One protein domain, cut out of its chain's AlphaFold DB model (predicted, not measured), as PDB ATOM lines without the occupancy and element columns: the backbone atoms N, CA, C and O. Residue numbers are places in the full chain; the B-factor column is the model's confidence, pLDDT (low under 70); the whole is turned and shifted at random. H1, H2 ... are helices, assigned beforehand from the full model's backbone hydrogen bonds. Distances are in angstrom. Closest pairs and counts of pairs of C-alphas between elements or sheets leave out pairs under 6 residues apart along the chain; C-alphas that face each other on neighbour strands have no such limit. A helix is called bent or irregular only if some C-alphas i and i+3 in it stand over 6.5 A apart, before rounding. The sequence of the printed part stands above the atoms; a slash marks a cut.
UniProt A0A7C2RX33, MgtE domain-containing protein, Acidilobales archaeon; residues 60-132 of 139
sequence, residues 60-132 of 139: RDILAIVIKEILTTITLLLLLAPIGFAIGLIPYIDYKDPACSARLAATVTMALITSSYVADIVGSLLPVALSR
ATOM      1  N   ARG A  60     -28.679  -1.368 -13.824       77.81
ATOM      2  CA  ARG A  60     -27.282  -0.929 -13.963       77.81
ATOM      3  C   ARG A  60     -26.571  -1.590 -15.147       77.81
ATOM      4  O   ARG A  60     -25.855  -0.896 -15.855       77.81
ATOM      5  N   ASP A  61     -26.822  -2.872 -15.398       74.75
ATOM      6  CA  ASP A  61     -26.214  -3.604 -16.516       74.75
ATOM      7  C   ASP A  61     -26.808  -3.147 -17.846       74.75
ATOM      8  O   ASP A  61     -26.082  -2.932 -18.808       74.75
ATOM      9  N   ILE A  62     -28.123  -2.902 -17.873       76.88
ATOM     10  CA  ILE A  62     -28.805  -2.325 -19.041       76.88
ATOM     11  C   ILE A  62     -28.204  -0.956 -19.374       76.88
ATOM     12  O   ILE A  62     -27.881  -0.693 -20.527       76.88
ATOM     13  N   LEU A  63     -28.001  -0.099 -18.369       79.81
ATOM     14  CA  LEU A  63     -27.383   1.207 -18.582       79.81
ATOM     15  C   LEU A  63     -25.927   1.086 -19.065       79.81
ATOM     16  O   LEU A  63     -25.526   1.823 -19.961       79.81
ATOM     17  N   ALA A  64     -25.148   0.148 -18.519       82.94
ATOM     18  CA  ALA A  64     -23.774  -0.100 -18.954       82.94
ATOM     19  C   ALA A  64     -23.702  -0.588 -20.412       82.94
ATOM     20  O   ALA A  64     -22.838  -0.136 -21.163       82.94
ATOM     21  N   ILE A  65     -24.632  -1.456 -20.825       82.38
ATOM     22  CA  ILE A  65     -24.768  -1.904 -22.217       82.38
ATOM     23  C   ILE A  65     -25.114  -0.713 -23.112       82.38
ATOM     24  O   ILE A  65     -24.407  -0.471 -24.079       82.38
ATOM     25  N   VAL A  66     -26.119   0.093 -22.757       81.25
ATOM     26  CA  VAL A  66     -26.512   1.269 -23.555       81.25
ATOM     27  C   VAL A  66     -25.355   2.260 -23.719       81.25
ATOM     28  O   VAL A  66     -25.118   2.745 -24.820       81.25
ATOM     29  N   ILE A  67     -24.596   2.542 -22.654       85.19
ATOM     30  CA  ILE A  67     -23.435   3.444 -22.728       85.19
ATOM     31  C   ILE A  67     -22.345   2.868 -23.642       85.19
ATOM     32  O   ILE A  67     -21.767   3.601 -24.446       85.19
ATOM     33  N   LYS A  68     -22.065   1.564 -23.534       84.00
ATOM     34  CA  LYS A  68     -21.089   0.881 -24.390       84.00
ATOM     35  C   LYS A  68     -21.500   0.952 -25.859       84.00
ATOM     36  O   LYS A  68     -20.659   1.232 -26.709       84.00
ATOM     37  N   GLU A  69     -22.775   0.736 -26.147       84.25
ATOM     38  CA  GLU A  69     -23.303   0.781 -27.509       84.25
ATOM     39  C   GLU A  69     -23.227   2.196 -28.075       84.25
ATOM     40  O   GLU A  69     -22.644   2.363 -29.135       84.25
ATOM     41  N   ILE A  70     -23.622   3.235 -27.326       85.75
ATOM     42  CA  ILE A  70     -23.466   4.637 -27.764       85.75
ATOM     43  C   ILE A  70     -22.005   4.963 -28.107       85.75
ATOM     44  O   ILE A  70     -21.732   5.607 -29.120       85.75
ATOM     45  N   LEU A  71     -21.051   4.523 -27.281       88.81
ATOM     46  CA  LEU A  71     -19.630   4.739 -27.557       88.81
ATOM     47  C   LEU A  71     -19.190   4.022 -28.844       88.81
ATOM     48  O   LEU A  71     -18.408   4.565 -29.629       88.81
ATOM     49  N   THR A  72     -19.720   2.822 -29.068       88.69
ATOM     50  CA  THR A  72     -19.458   2.023 -30.267       88.69
ATOM     51  C   THR A  72     -20.067   2.696 -31.502       88.69
ATOM     52  O   THR A  72     -19.345   2.902 -32.476       88.69
ATOM     53  N   THR A  73     -21.316   3.174 -31.428       87.94
ATOM     54  CA  THR A  73     -21.997   3.958 -32.472       87.94
ATOM     55  C   THR A  73     -21.197   5.194 -32.856       87.94
ATOM     56  O   THR A  73     -20.948   5.433 -34.034       87.94
ATOM     57  N   ILE A  74     -20.768   5.989 -31.871       88.06
ATOM     58  CA  ILE A  74     -19.999   7.217 -32.118       88.06
ATOM     59  C   ILE A  74     -18.683   6.881 -32.818       88.06
ATOM     60  O   ILE A  74     -18.317   7.546 -33.784       88.06
ATOM     61  N   THR A  75     -17.996   5.831 -32.367       90.56
ATOM     62  CA  THR A  75     -16.741   5.377 -32.980       90.56
ATOM     63  C   THR A  75     -16.962   4.928 -34.426       90.56
ATOM     64  O   THR A  75     -16.198   5.309 -35.313       90.56
ATOM     65  N   LEU A  76     -18.035   4.173 -34.682       88.94
ATOM     66  CA  LEU A  76     -18.402   3.706 -36.017       88.94
ATOM     67  C   LEU A  76     -18.734   4.880 -36.946       88.94
ATOM     68  O   LEU A  76     -18.229   4.945 -38.064       88.94
ATOM     69  N   LEU A  77     -19.527   5.843 -36.470       88.19
ATOM     70  CA  LEU A  77     -19.890   7.042 -37.223       88.19
ATOM     71  C   LEU A  77     -18.681   7.918 -37.529       88.19
ATOM     72  O   LEU A  77     -18.586   8.444 -38.634       88.19
ATOM     73  N   LEU A  78     -17.739   8.046 -36.593       90.12
ATOM     74  CA  LEU A  78     -16.504   8.793 -36.818       90.12
ATOM     75  C   LEU A  78     -15.666   8.164 -37.940       90.12
ATOM     76  O   LEU A  78     -15.067   8.877 -38.741       90.12
ATOM     77  N   LEU A  79     -15.659   6.831 -38.020       89.94
ATOM     78  CA  LEU A  79     -14.955   6.081 -39.058       89.94
ATOM     79  C   LEU A  79     -15.696   6.117 -40.407       89.94
ATOM     80  O   LEU A  79     -15.060   6.167 -41.458       89.94
ATOM     81  N   LEU A  80     -17.030   6.148 -40.389       86.88
ATOM     82  CA  LEU A  80     -17.873   6.242 -41.588       86.88
ATOM     83  C   LEU A  80     -17.963   7.659 -42.169       86.88
ATOM     84  O   LEU A  80     -18.138   7.806 -43.379       86.88
ATOM     85  N   ALA A  81     -17.833   8.701 -41.348       84.88
ATOM     86  CA  ALA A  81     -17.894  10.099 -41.775       84.88
ATOM     87  C   ALA A  81     -16.969  10.432 -42.970       84.88
ATOM     88  O   ALA A  81     -17.465  10.992 -43.953       84.88
ATOM     89  N   PRO A  82     -15.669  10.065 -42.975       88.06
ATOM     90  CA  PRO A  82     -14.806  10.316 -44.130       88.06
ATOM     91  C   PRO A  82     -15.232   9.534 -45.380       88.06
ATOM     92  O   PRO A  82     -15.053  10.025 -46.493       88.06
ATOM     93  N   ILE A  83     -15.837   8.352 -45.222       87.69
ATOM     94  CA  ILE A  83     -16.333   7.540 -46.344       87.69
ATOM     95  C   ILE A  83     -17.541   8.223 -46.996       87.69
ATOM     96  O   ILE A  83     -17.581   8.373 -48.217       87.69
ATOM     97  N   GLY A  84     -18.497   8.698 -46.193       83.31
ATOM     98  CA  GLY A  84     -19.651   9.459 -46.688       83.31
ATOM     99  C   GLY A  84     -19.234  10.736 -47.427       83.31
ATOM    100  O   GLY A  84     -19.773  11.046 -48.492       83.31
ATOM    101  N   PHE A  85     -18.217  11.433 -46.911       85.31
ATOM    102  CA  PHE A  85     -17.639  12.603 -47.570       85.31
ATOM    103  C   PHE A  85     -16.961  12.252 -48.905       85.31
ATOM    104  O   PHE A  85     -17.184  12.935 -49.905       85.31
ATOM    105  N   ALA A  86     -16.190  11.161 -48.953       89.31
ATOM    106  CA  ALA A  86     -15.534  10.700 -50.177       89.31
ATOM    107  C   ALA A  86     -16.540  10.357 -51.290       89.31
ATOM    108  O   ALA A  86     -16.307  10.698 -52.448       89.31
ATOM    109  N   ILE A  87     -17.688   9.760 -50.947       88.50
ATOM    110  CA  ILE A  87     -18.770   9.476 -51.907       88.50
ATOM    111  C   ILE A  87     -19.337  10.775 -52.491       88.50
ATOM    112  O   ILE A  87     -19.571  10.871 -53.696       88.50
ATOM    113  N   GLY A  88     -19.517  11.800 -51.656       86.88
ATOM    114  CA  GLY A  88     -19.939  13.125 -52.103       86.88
ATOM    115  C   GLY A  88     -18.958  13.786 -53.073       86.88
ATOM    116  O   GLY A  88     -19.375  14.576 -53.917       86.88
ATOM    117  N   LEU A  89     -17.669  13.448 -53.000       88.62
ATOM    118  CA  LEU A  89     -16.628  14.023 -53.851       88.62
ATOM    119  C   LEU A  89     -16.729  13.563 -55.318       88.62
ATOM    120  O   LEU A  89     -16.317  14.300 -56.209       88.62
ATOM    121  N   ILE A  90     -17.315  12.388 -55.578       89.94
ATOM    122  CA  ILE A  90     -17.463  11.811 -56.926       89.94
ATOM    123  C   ILE A  90     -18.152  12.799 -57.886       89.94
ATOM    124  O   ILE A  90     -17.536  13.200 -58.874       89.94
ATOM    125  N   PRO A  91     -19.374  13.293 -57.602       86.81
ATOM    126  CA  PRO A  91     -20.033  14.241 -58.495       86.81
ATOM    127  C   PRO A  91     -19.351  15.612 -58.585       86.81
ATOM    128  O   PRO A  91     -19.510  16.302 -59.593       86.81
ATOM    129  N   TYR A  92     -18.576  16.008 -57.571       87.88
ATOM    130  CA  TYR A  92     -17.773  17.230 -57.638       87.88
ATOM    131  C   TYR A  92     -16.634  17.098 -58.658       87.88
ATOM    132  O   TYR A  92     -16.354  18.047 -59.389       87.88
ATOM    133  N   ILE A  93     -16.003  15.925 -58.735       90.69
ATOM    134  CA  ILE A  93     -14.910  15.655 -59.676       90.69
ATOM    135  C   ILE A  93     -15.452  15.448 -61.096       90.69
ATOM    136  O   ILE A  93     -14.957  16.083 -62.028       90.69
ATOM    137  N   ASP A  94     -16.486  14.619 -61.255       92.25
ATOM    138  CA  ASP A  94     -16.953  14.183 -62.577       92.25
ATOM    139  C   ASP A  94     -17.844  15.216 -63.276       92.25
ATOM    140  O   ASP A  94     -17.694  15.470 -64.472       92.25
ATOM    141  N   TYR A  95     -18.763  15.845 -62.537       90.94
ATOM    142  CA  TYR A  95     -19.768  16.752 -63.108       90.94
ATOM    143  C   TYR A  95     -19.511  18.223 -62.774       90.94
ATOM    144  O   TYR A  95     -20.213  19.093 -63.287       90.94
ATOM    145  N   LYS A  96     -18.513  18.517 -61.923       89.25
ATOM    146  CA  LYS A  96     -18.213  19.866 -61.407       89.25
ATOM    147  C   LYS A  96     -19.432  20.565 -60.794       89.25
ATOM    148  O   LYS A  96     -19.503  21.792 -60.790       89.25
ATOM    149  N   ASP A  97     -20.381  19.789 -60.269       90.31
ATOM    150  CA  ASP A  97     -21.600  20.301 -59.647       90.31
ATOM    151  C   ASP A  97     -21.479  20.238 -58.110       90.31
ATOM    152  O   ASP A  97     -21.695  19.178 -57.502       90.31
ATOM    153  N   PRO A  98     -21.147  21.364 -57.449       88.38
ATOM    154  CA  PRO A  98     -21.015  21.407 -55.996       88.38
ATOM    155  C   PRO A  98     -22.359  21.240 -55.276       88.38
ATOM    156  O   PRO A  98     -22.389  20.741 -54.150       88.38
ATOM    157  N   ALA A  99     -23.479  21.621 -55.900       91.12
ATOM    158  CA  ALA A  99     -24.797  21.505 -55.286       91.12
ATOM    159  C   ALA A  99     -25.252  20.042 -55.249       91.12
ATOM    160  O   ALA A  99     -25.755  19.576 -54.222       91.12
ATOM    161  N   CYS A 100     -25.035  19.305 -56.341       89.00
ATOM    162  CA  CYS A 100     -25.279  17.865 -56.392       89.00
ATOM    163  C   CYS A 100     -24.386  17.116 -55.390       89.00
ATOM    164  O   CYS A 100     -24.881  16.315 -54.597       89.00
ATOM    165  N   SER A 101     -23.093  17.452 -55.353       90.31
ATOM    166  CA  SER A 101     -22.124  16.874 -54.415       90.31
ATOM    167  C   SER A 101     -22.522  17.044 -52.948       90.31
ATOM    168  O   SER A 101     -22.589  16.057 -52.212       90.31
ATOM    169  N   ALA A 102     -22.879  18.263 -52.533       89.25
ATOM    170  CA  ALA A 102     -23.292  18.531 -51.159       89.25
ATOM    171  C   ALA A 102     -24.576  17.775 -50.776       89.25
ATOM    172  O   ALA A 102     -24.662  17.205 -49.685       89.25
ATOM    173  N   ARG A 103     -25.566  17.720 -51.680       92.56
ATOM    174  CA  ARG A 103     -26.817  16.974 -51.458       92.56
ATOM    175  C   ARG A 103     -26.565  15.478 -51.325       92.56
ATOM    176  O   ARG A 103     -27.144  14.845 -50.440       92.56
ATOM    177  N   LEU A 104     -25.701  14.919 -52.170       91.62
ATOM    178  CA  LEU A 104     -25.362  13.500 -52.133       91.62
ATOM    179  C   LEU A 104     -24.610  13.149 -50.845       91.62
ATOM    180  O   LEU A 104     -25.017  12.225 -50.144       91.62
ATOM    181  N   ALA A 105     -23.590  13.933 -50.486       89.31
ATOM    182  CA  ALA A 105     -22.834  13.762 -49.246       89.31
ATOM    183  C   ALA A 105     -23.758  13.776 -48.017       89.31
ATOM    184  O   ALA A 105     -23.686  12.884 -47.169       89.31
ATOM    185  N   ALA A 106     -24.669  14.753 -47.943       89.75
ATOM    186  CA  ALA A 106     -25.626  14.870 -46.847       89.75
ATOM    187  C   ALA A 106     -26.601  13.683 -46.797       89.75
ATOM    188  O   ALA A 106     -26.832  13.121 -45.728       89.75
ATOM    189  N   THR A 107     -27.133  13.268 -47.951       93.31
ATOM    190  CA  THR A 107     -28.089  12.152 -48.048       93.31
ATOM    191  C   THR A 107     -27.449  10.837 -47.612       93.31
ATOM    192  O   THR A 107     -28.013  10.119 -46.788       93.31
ATOM    193  N   VAL A 108     -26.244  10.541 -48.109       92.00
ATOM    194  CA  VAL A 108     -25.498   9.328 -47.747       92.00
ATOM    195  C   VAL A 108     -25.139   9.343 -46.264       92.00
ATOM    196  O   VAL A 108     -25.353   8.349 -45.576       92.00
ATOM    197  N   THR A 109     -24.672  10.478 -45.738       89.25
ATOM    198  CA  THR A 109     -24.341  10.609 -44.309       89.25
ATOM    199  C   THR A 109     -25.569  10.364 -43.426       89.25
ATOM    200  O   THR A 109     -25.488   9.600 -42.466       89.25
ATOM    201  N   MET A 110     -26.729  10.931 -43.772       90.50
ATOM    202  CA  MET A 110     -27.979  10.698 -43.036       90.50
ATOM    203  C   MET A 110     -28.446   9.240 -43.100       90.50
ATOM    204  O   MET A 110     -28.901   8.691 -42.091       90.50
ATOM    205  N   ALA A 111     -28.301   8.591 -44.258       92.00
ATOM    206  CA  ALA A 111     -28.611   7.174 -44.414       92.00
ATOM    207  C   ALA A 111     -27.698   6.295 -43.542       92.00
ATOM    208  O   ALA A 111     -28.189   5.404 -42.849       92.00
ATOM    209  N   LEU A 112     -26.393   6.584 -43.508       89.19
ATOM    210  CA  LEU A 112     -25.422   5.875 -42.670       89.19
ATOM    211  C   LEU A 112     -25.711   6.049 -41.175       89.19
ATOM    212  O   LEU A 112     -25.679   5.064 -40.436       89.19
ATOM    213  N   ILE A 113     -26.049   7.266 -40.735       88.81
ATOM    214  CA  ILE A 113     -26.439   7.533 -39.343       88.81
ATOM    215  C   ILE A 113     -27.659   6.700 -38.963       88.81
ATOM    216  O   ILE A 113     -27.647   5.994 -37.955       88.81
ATOM    217  N   THR A 114     -28.694   6.741 -39.801       91.31
ATOM    218  CA  THR A 114     -29.957   6.051 -39.524       91.31
ATOM    219  C   THR A 114     -29.767   4.533 -39.523       91.31
ATOM    220  O   THR A 114     -30.245   3.853 -38.618       91.31
ATOM    221  N   SER A 115     -29.021   3.998 -40.494       91.50
ATOM    222  CA  SER A 115     -28.718   2.566 -40.573       91.50
ATOM    223  C   SER A 115     -27.915   2.081 -39.368       91.50
ATOM    224  O   SER A 115     -28.221   1.020 -38.828       91.50
ATOM    225  N   SER A 116     -26.906   2.846 -38.941       87.94
ATOM    226  CA  SER A 116     -26.062   2.470 -37.798       87.94
ATOM    227  C   SER A 116     -26.880   2.454 -36.509       87.94
ATOM    228  O   SER A 116     -26.838   1.485 -35.763       87.94
ATOM    229  N   TYR A 117     -27.731   3.462 -36.311       86.94
ATOM    230  CA  TYR A 117     -28.603   3.531 -35.142       86.94
ATOM    231  C   TYR A 117     -29.543   2.320 -35.026       86.94
ATOM    232  O   TYR A 117     -29.697   1.747 -33.947       86.94
ATOM    233  N   VAL A 118     -30.154   1.893 -36.138       89.81
ATOM    234  CA  VAL A 118     -31.013   0.699 -36.148       89.81
ATOM    235  C   VAL A 118     -30.199  -0.564 -35.868       89.81
ATOM    236  O   VAL A 118     -30.640  -1.398 -35.076       89.81
ATOM    237  N   ALA A 119     -29.018  -0.702 -36.476       87.75
ATOM    238  CA  ALA A 119     -28.141  -1.847 -36.249       87.75
ATOM    239  C   ALA A 119     -27.725  -1.970 -34.774       87.75
ATOM    240  O   ALA A 119     -27.790  -3.067 -34.222       87.75
ATOM    241  N   ASP A 120     -27.405  -0.856 -34.116       86.62
ATOM    242  CA  ASP A 120     -26.983  -0.833 -32.710       86.62
ATOM    243  C   ASP A 120     -28.147  -1.127 -31.751       86.62
ATOM    244  O   ASP A 120     -28.003  -1.873 -30.776       86.62
ATOM    245  N   ILE A 121     -29.352  -0.622 -32.045       84.44
ATOM    246  CA  ILE A 121     -30.561  -1.008 -31.300       84.44
ATOM    247  C   ILE A 121     -30.785  -2.512 -31.425       84.44
ATOM    248  O   ILE A 121     -30.957  -3.195 -30.420       84.44
ATOM    249  N   VAL A 122     -30.772  -3.057 -32.640       87.56
ATOM    250  CA  VAL A 122     -31.010  -4.491 -32.845       87.56
ATOM    251  C   VAL A 122     -29.915  -5.325 -32.175       87.56
ATOM    252  O   VAL A 122     -30.235  -6.287 -31.477       87.56
ATOM    253  N   GLY A 123     -28.647  -4.931 -32.315       84.44
ATOM    254  CA  GLY A 123     -27.501  -5.598 -31.697       84.44
ATOM    255  C   GLY A 123     -27.572  -5.616 -30.170       84.44
ATOM    256  O   GLY A 123     -27.314  -6.650 -29.553       84.44
ATOM    257  N   SER A 124     -28.013  -4.513 -29.562       80.75
ATOM    258  CA  SER A 124     -28.155  -4.391 -28.107       80.75
ATOM    259  C   SER A 124     -29.407  -5.075 -27.548       80.75
ATOM    260  O   SER A 124     -29.380  -5.606 -26.434       80.75
ATOM    261  N   LEU A 125     -30.503  -5.126 -28.315       79.38
ATOM    262  CA  LEU A 125     -31.743  -5.796 -27.910       79.38
ATOM    263  C   LEU A 125     -31.684  -7.317 -28.088       79.38
ATOM    264  O   LEU A 125     -32.363  -8.027 -27.344       79.38
ATOM    265  N   LEU A 126     -30.886  -7.830 -29.028       79.94
ATOM    266  CA  LEU A 126     -30.753  -9.263 -29.297       79.94
ATOM    267  C   LEU A 126     -30.407 -10.094 -28.042       79.94
ATOM    268  O   LEU A 126     -31.156 -11.024 -27.742       79.94
ATOM    269  N   PRO A 127     -29.359  -9.784 -27.251       71.50
ATOM    270  CA  PRO A 127     -29.048 -10.544 -26.038       71.50
ATOM    271  C   PRO A 127     -30.148 -10.449 -24.972       71.50
ATOM    272  O   PRO A 127     -30.414 -11.419 -24.265       71.50
ATOM    273  N   VAL A 128     -30.833  -9.306 -24.873       74.62
ATOM    274  CA  VAL A 128     -31.957  -9.127 -23.941       74.62
ATOM    275  C   VAL A 128     -33.140 -10.002 -24.359       74.62
ATOM    276  O   VAL A 128     -33.734 -10.678 -23.519       74.62
ATOM    277  N   ALA A 129     -33.457 -10.045 -25.653       70.12
ATOM    278  CA  ALA A 129     -34.518 -10.881 -26.203       70.12
ATOM    279  C   ALA A 129     -34.188 -12.381 -26.096       70.12
ATOM    280  O   ALA A 129     -35.044 -13.166 -25.692       70.12
ATOM    281  N   LEU A 130     -32.943 -12.770 -26.387       68.69
ATOM    282  CA  LEU A 130     -32.459 -14.152 -26.317       68.69
ATOM    283  C   LEU A 130     -32.199 -14.650 -24.892       68.69
ATOM    284  O   LEU A 130     -32.068 -15.850 -24.700       68.69
ATOM    285  N   SER A 131     -32.173 -13.776 -23.883       65.06
ATOM    286  CA  SER A 131     -32.140 -14.198 -22.473       65.06
ATOM    287  C   SER A 131     -33.487 -14.744 -21.968       65.06
ATOM    288  O   SER A 131     -33.574 -15.243 -20.844       65.06
ATOM    289  N   ARG A 132     -34.558 -14.647 -22.775       57.59
ATOM    290  CA  ARG A 132     -35.922 -15.036 -22.382       57.59
ATOM    291  C   ARG A 132     -36.305 -16.515 -22.524       57.59
ATOM    292  O   ARG A 132     -37.171 -16.912 -21.744       57.59
TER     293      ARG A 132
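Overview. This is residues 60 to 132 of the 139 residues of the protein "MgtE domain-containing protein" of Acidilobales archaeon (UniProt A0A7C2RX33). The printed part is a long helical hairpin: a bent helix, H1, runs out along the rod, the chain turns tightly at residues 95 to 97, and H2 folds back beside it. The two helices are closest toward the turn and splay at the open end, where the first and last printed C-alphas are 18.6 A apart. The printed part has 73 residues with two named helices, H1 then H2, and no named strand; its class is all helix. It is only just loose, close to extended, with a radius of gyration of the C-alphas of 16.6 A and spans of 54 by 18 by 12 A.

Arrangement. H1, residues 60 to 94, was assigned as one helix by its hydrogen bonds but is bent: C-alphas 79 and 82 are 6.6 A apart. Its arms, H1a at residues 60 to 79 and H1b at residues 82 to 94, stand at a shallow tilt of 26 degrees. H1a touches H2, residues 98 to 130, at residues 112 to 124 of H2 alone; the closest C-alphas are those of Glu 69 and Asp 120, 6.6 A apart. They run opposite ways at a shallow tilt of 26 degrees. H1b and H2 form a helical hairpin and touch with residues 98 to 112 of H2 alone, the closest C-alphas being those of Gly 88 and Ala 105, 4.1 A apart. Their shallow tilt is 27 degrees, opposite ways. Every O i to N i+4 pair is within hydrogen-bond range in H1a, against 6 of 9 in H1b and 27 of 29 in H2.

Along the chain. H1a begins at C-alpha 60 (-27.282, -0.929, -13.963) and is 28.8 A long; H1b is 19.0 A long. H2, 47.7 A long, ends at C-alpha 130 (-32.459, -14.152, -26.317). It is irregular, but only just: C-alphas 124 and 127 are 6.6 A apart.

Size, cuts and confidence. The C-alphas farthest apart, of Lys 96 and Arg 132, are 55.3 A apart. The printed part has no cut, and the link from H1 to H2 is tight. The mean pLDDT of the printed part is 85.7; residues 130 to 132 are under 70.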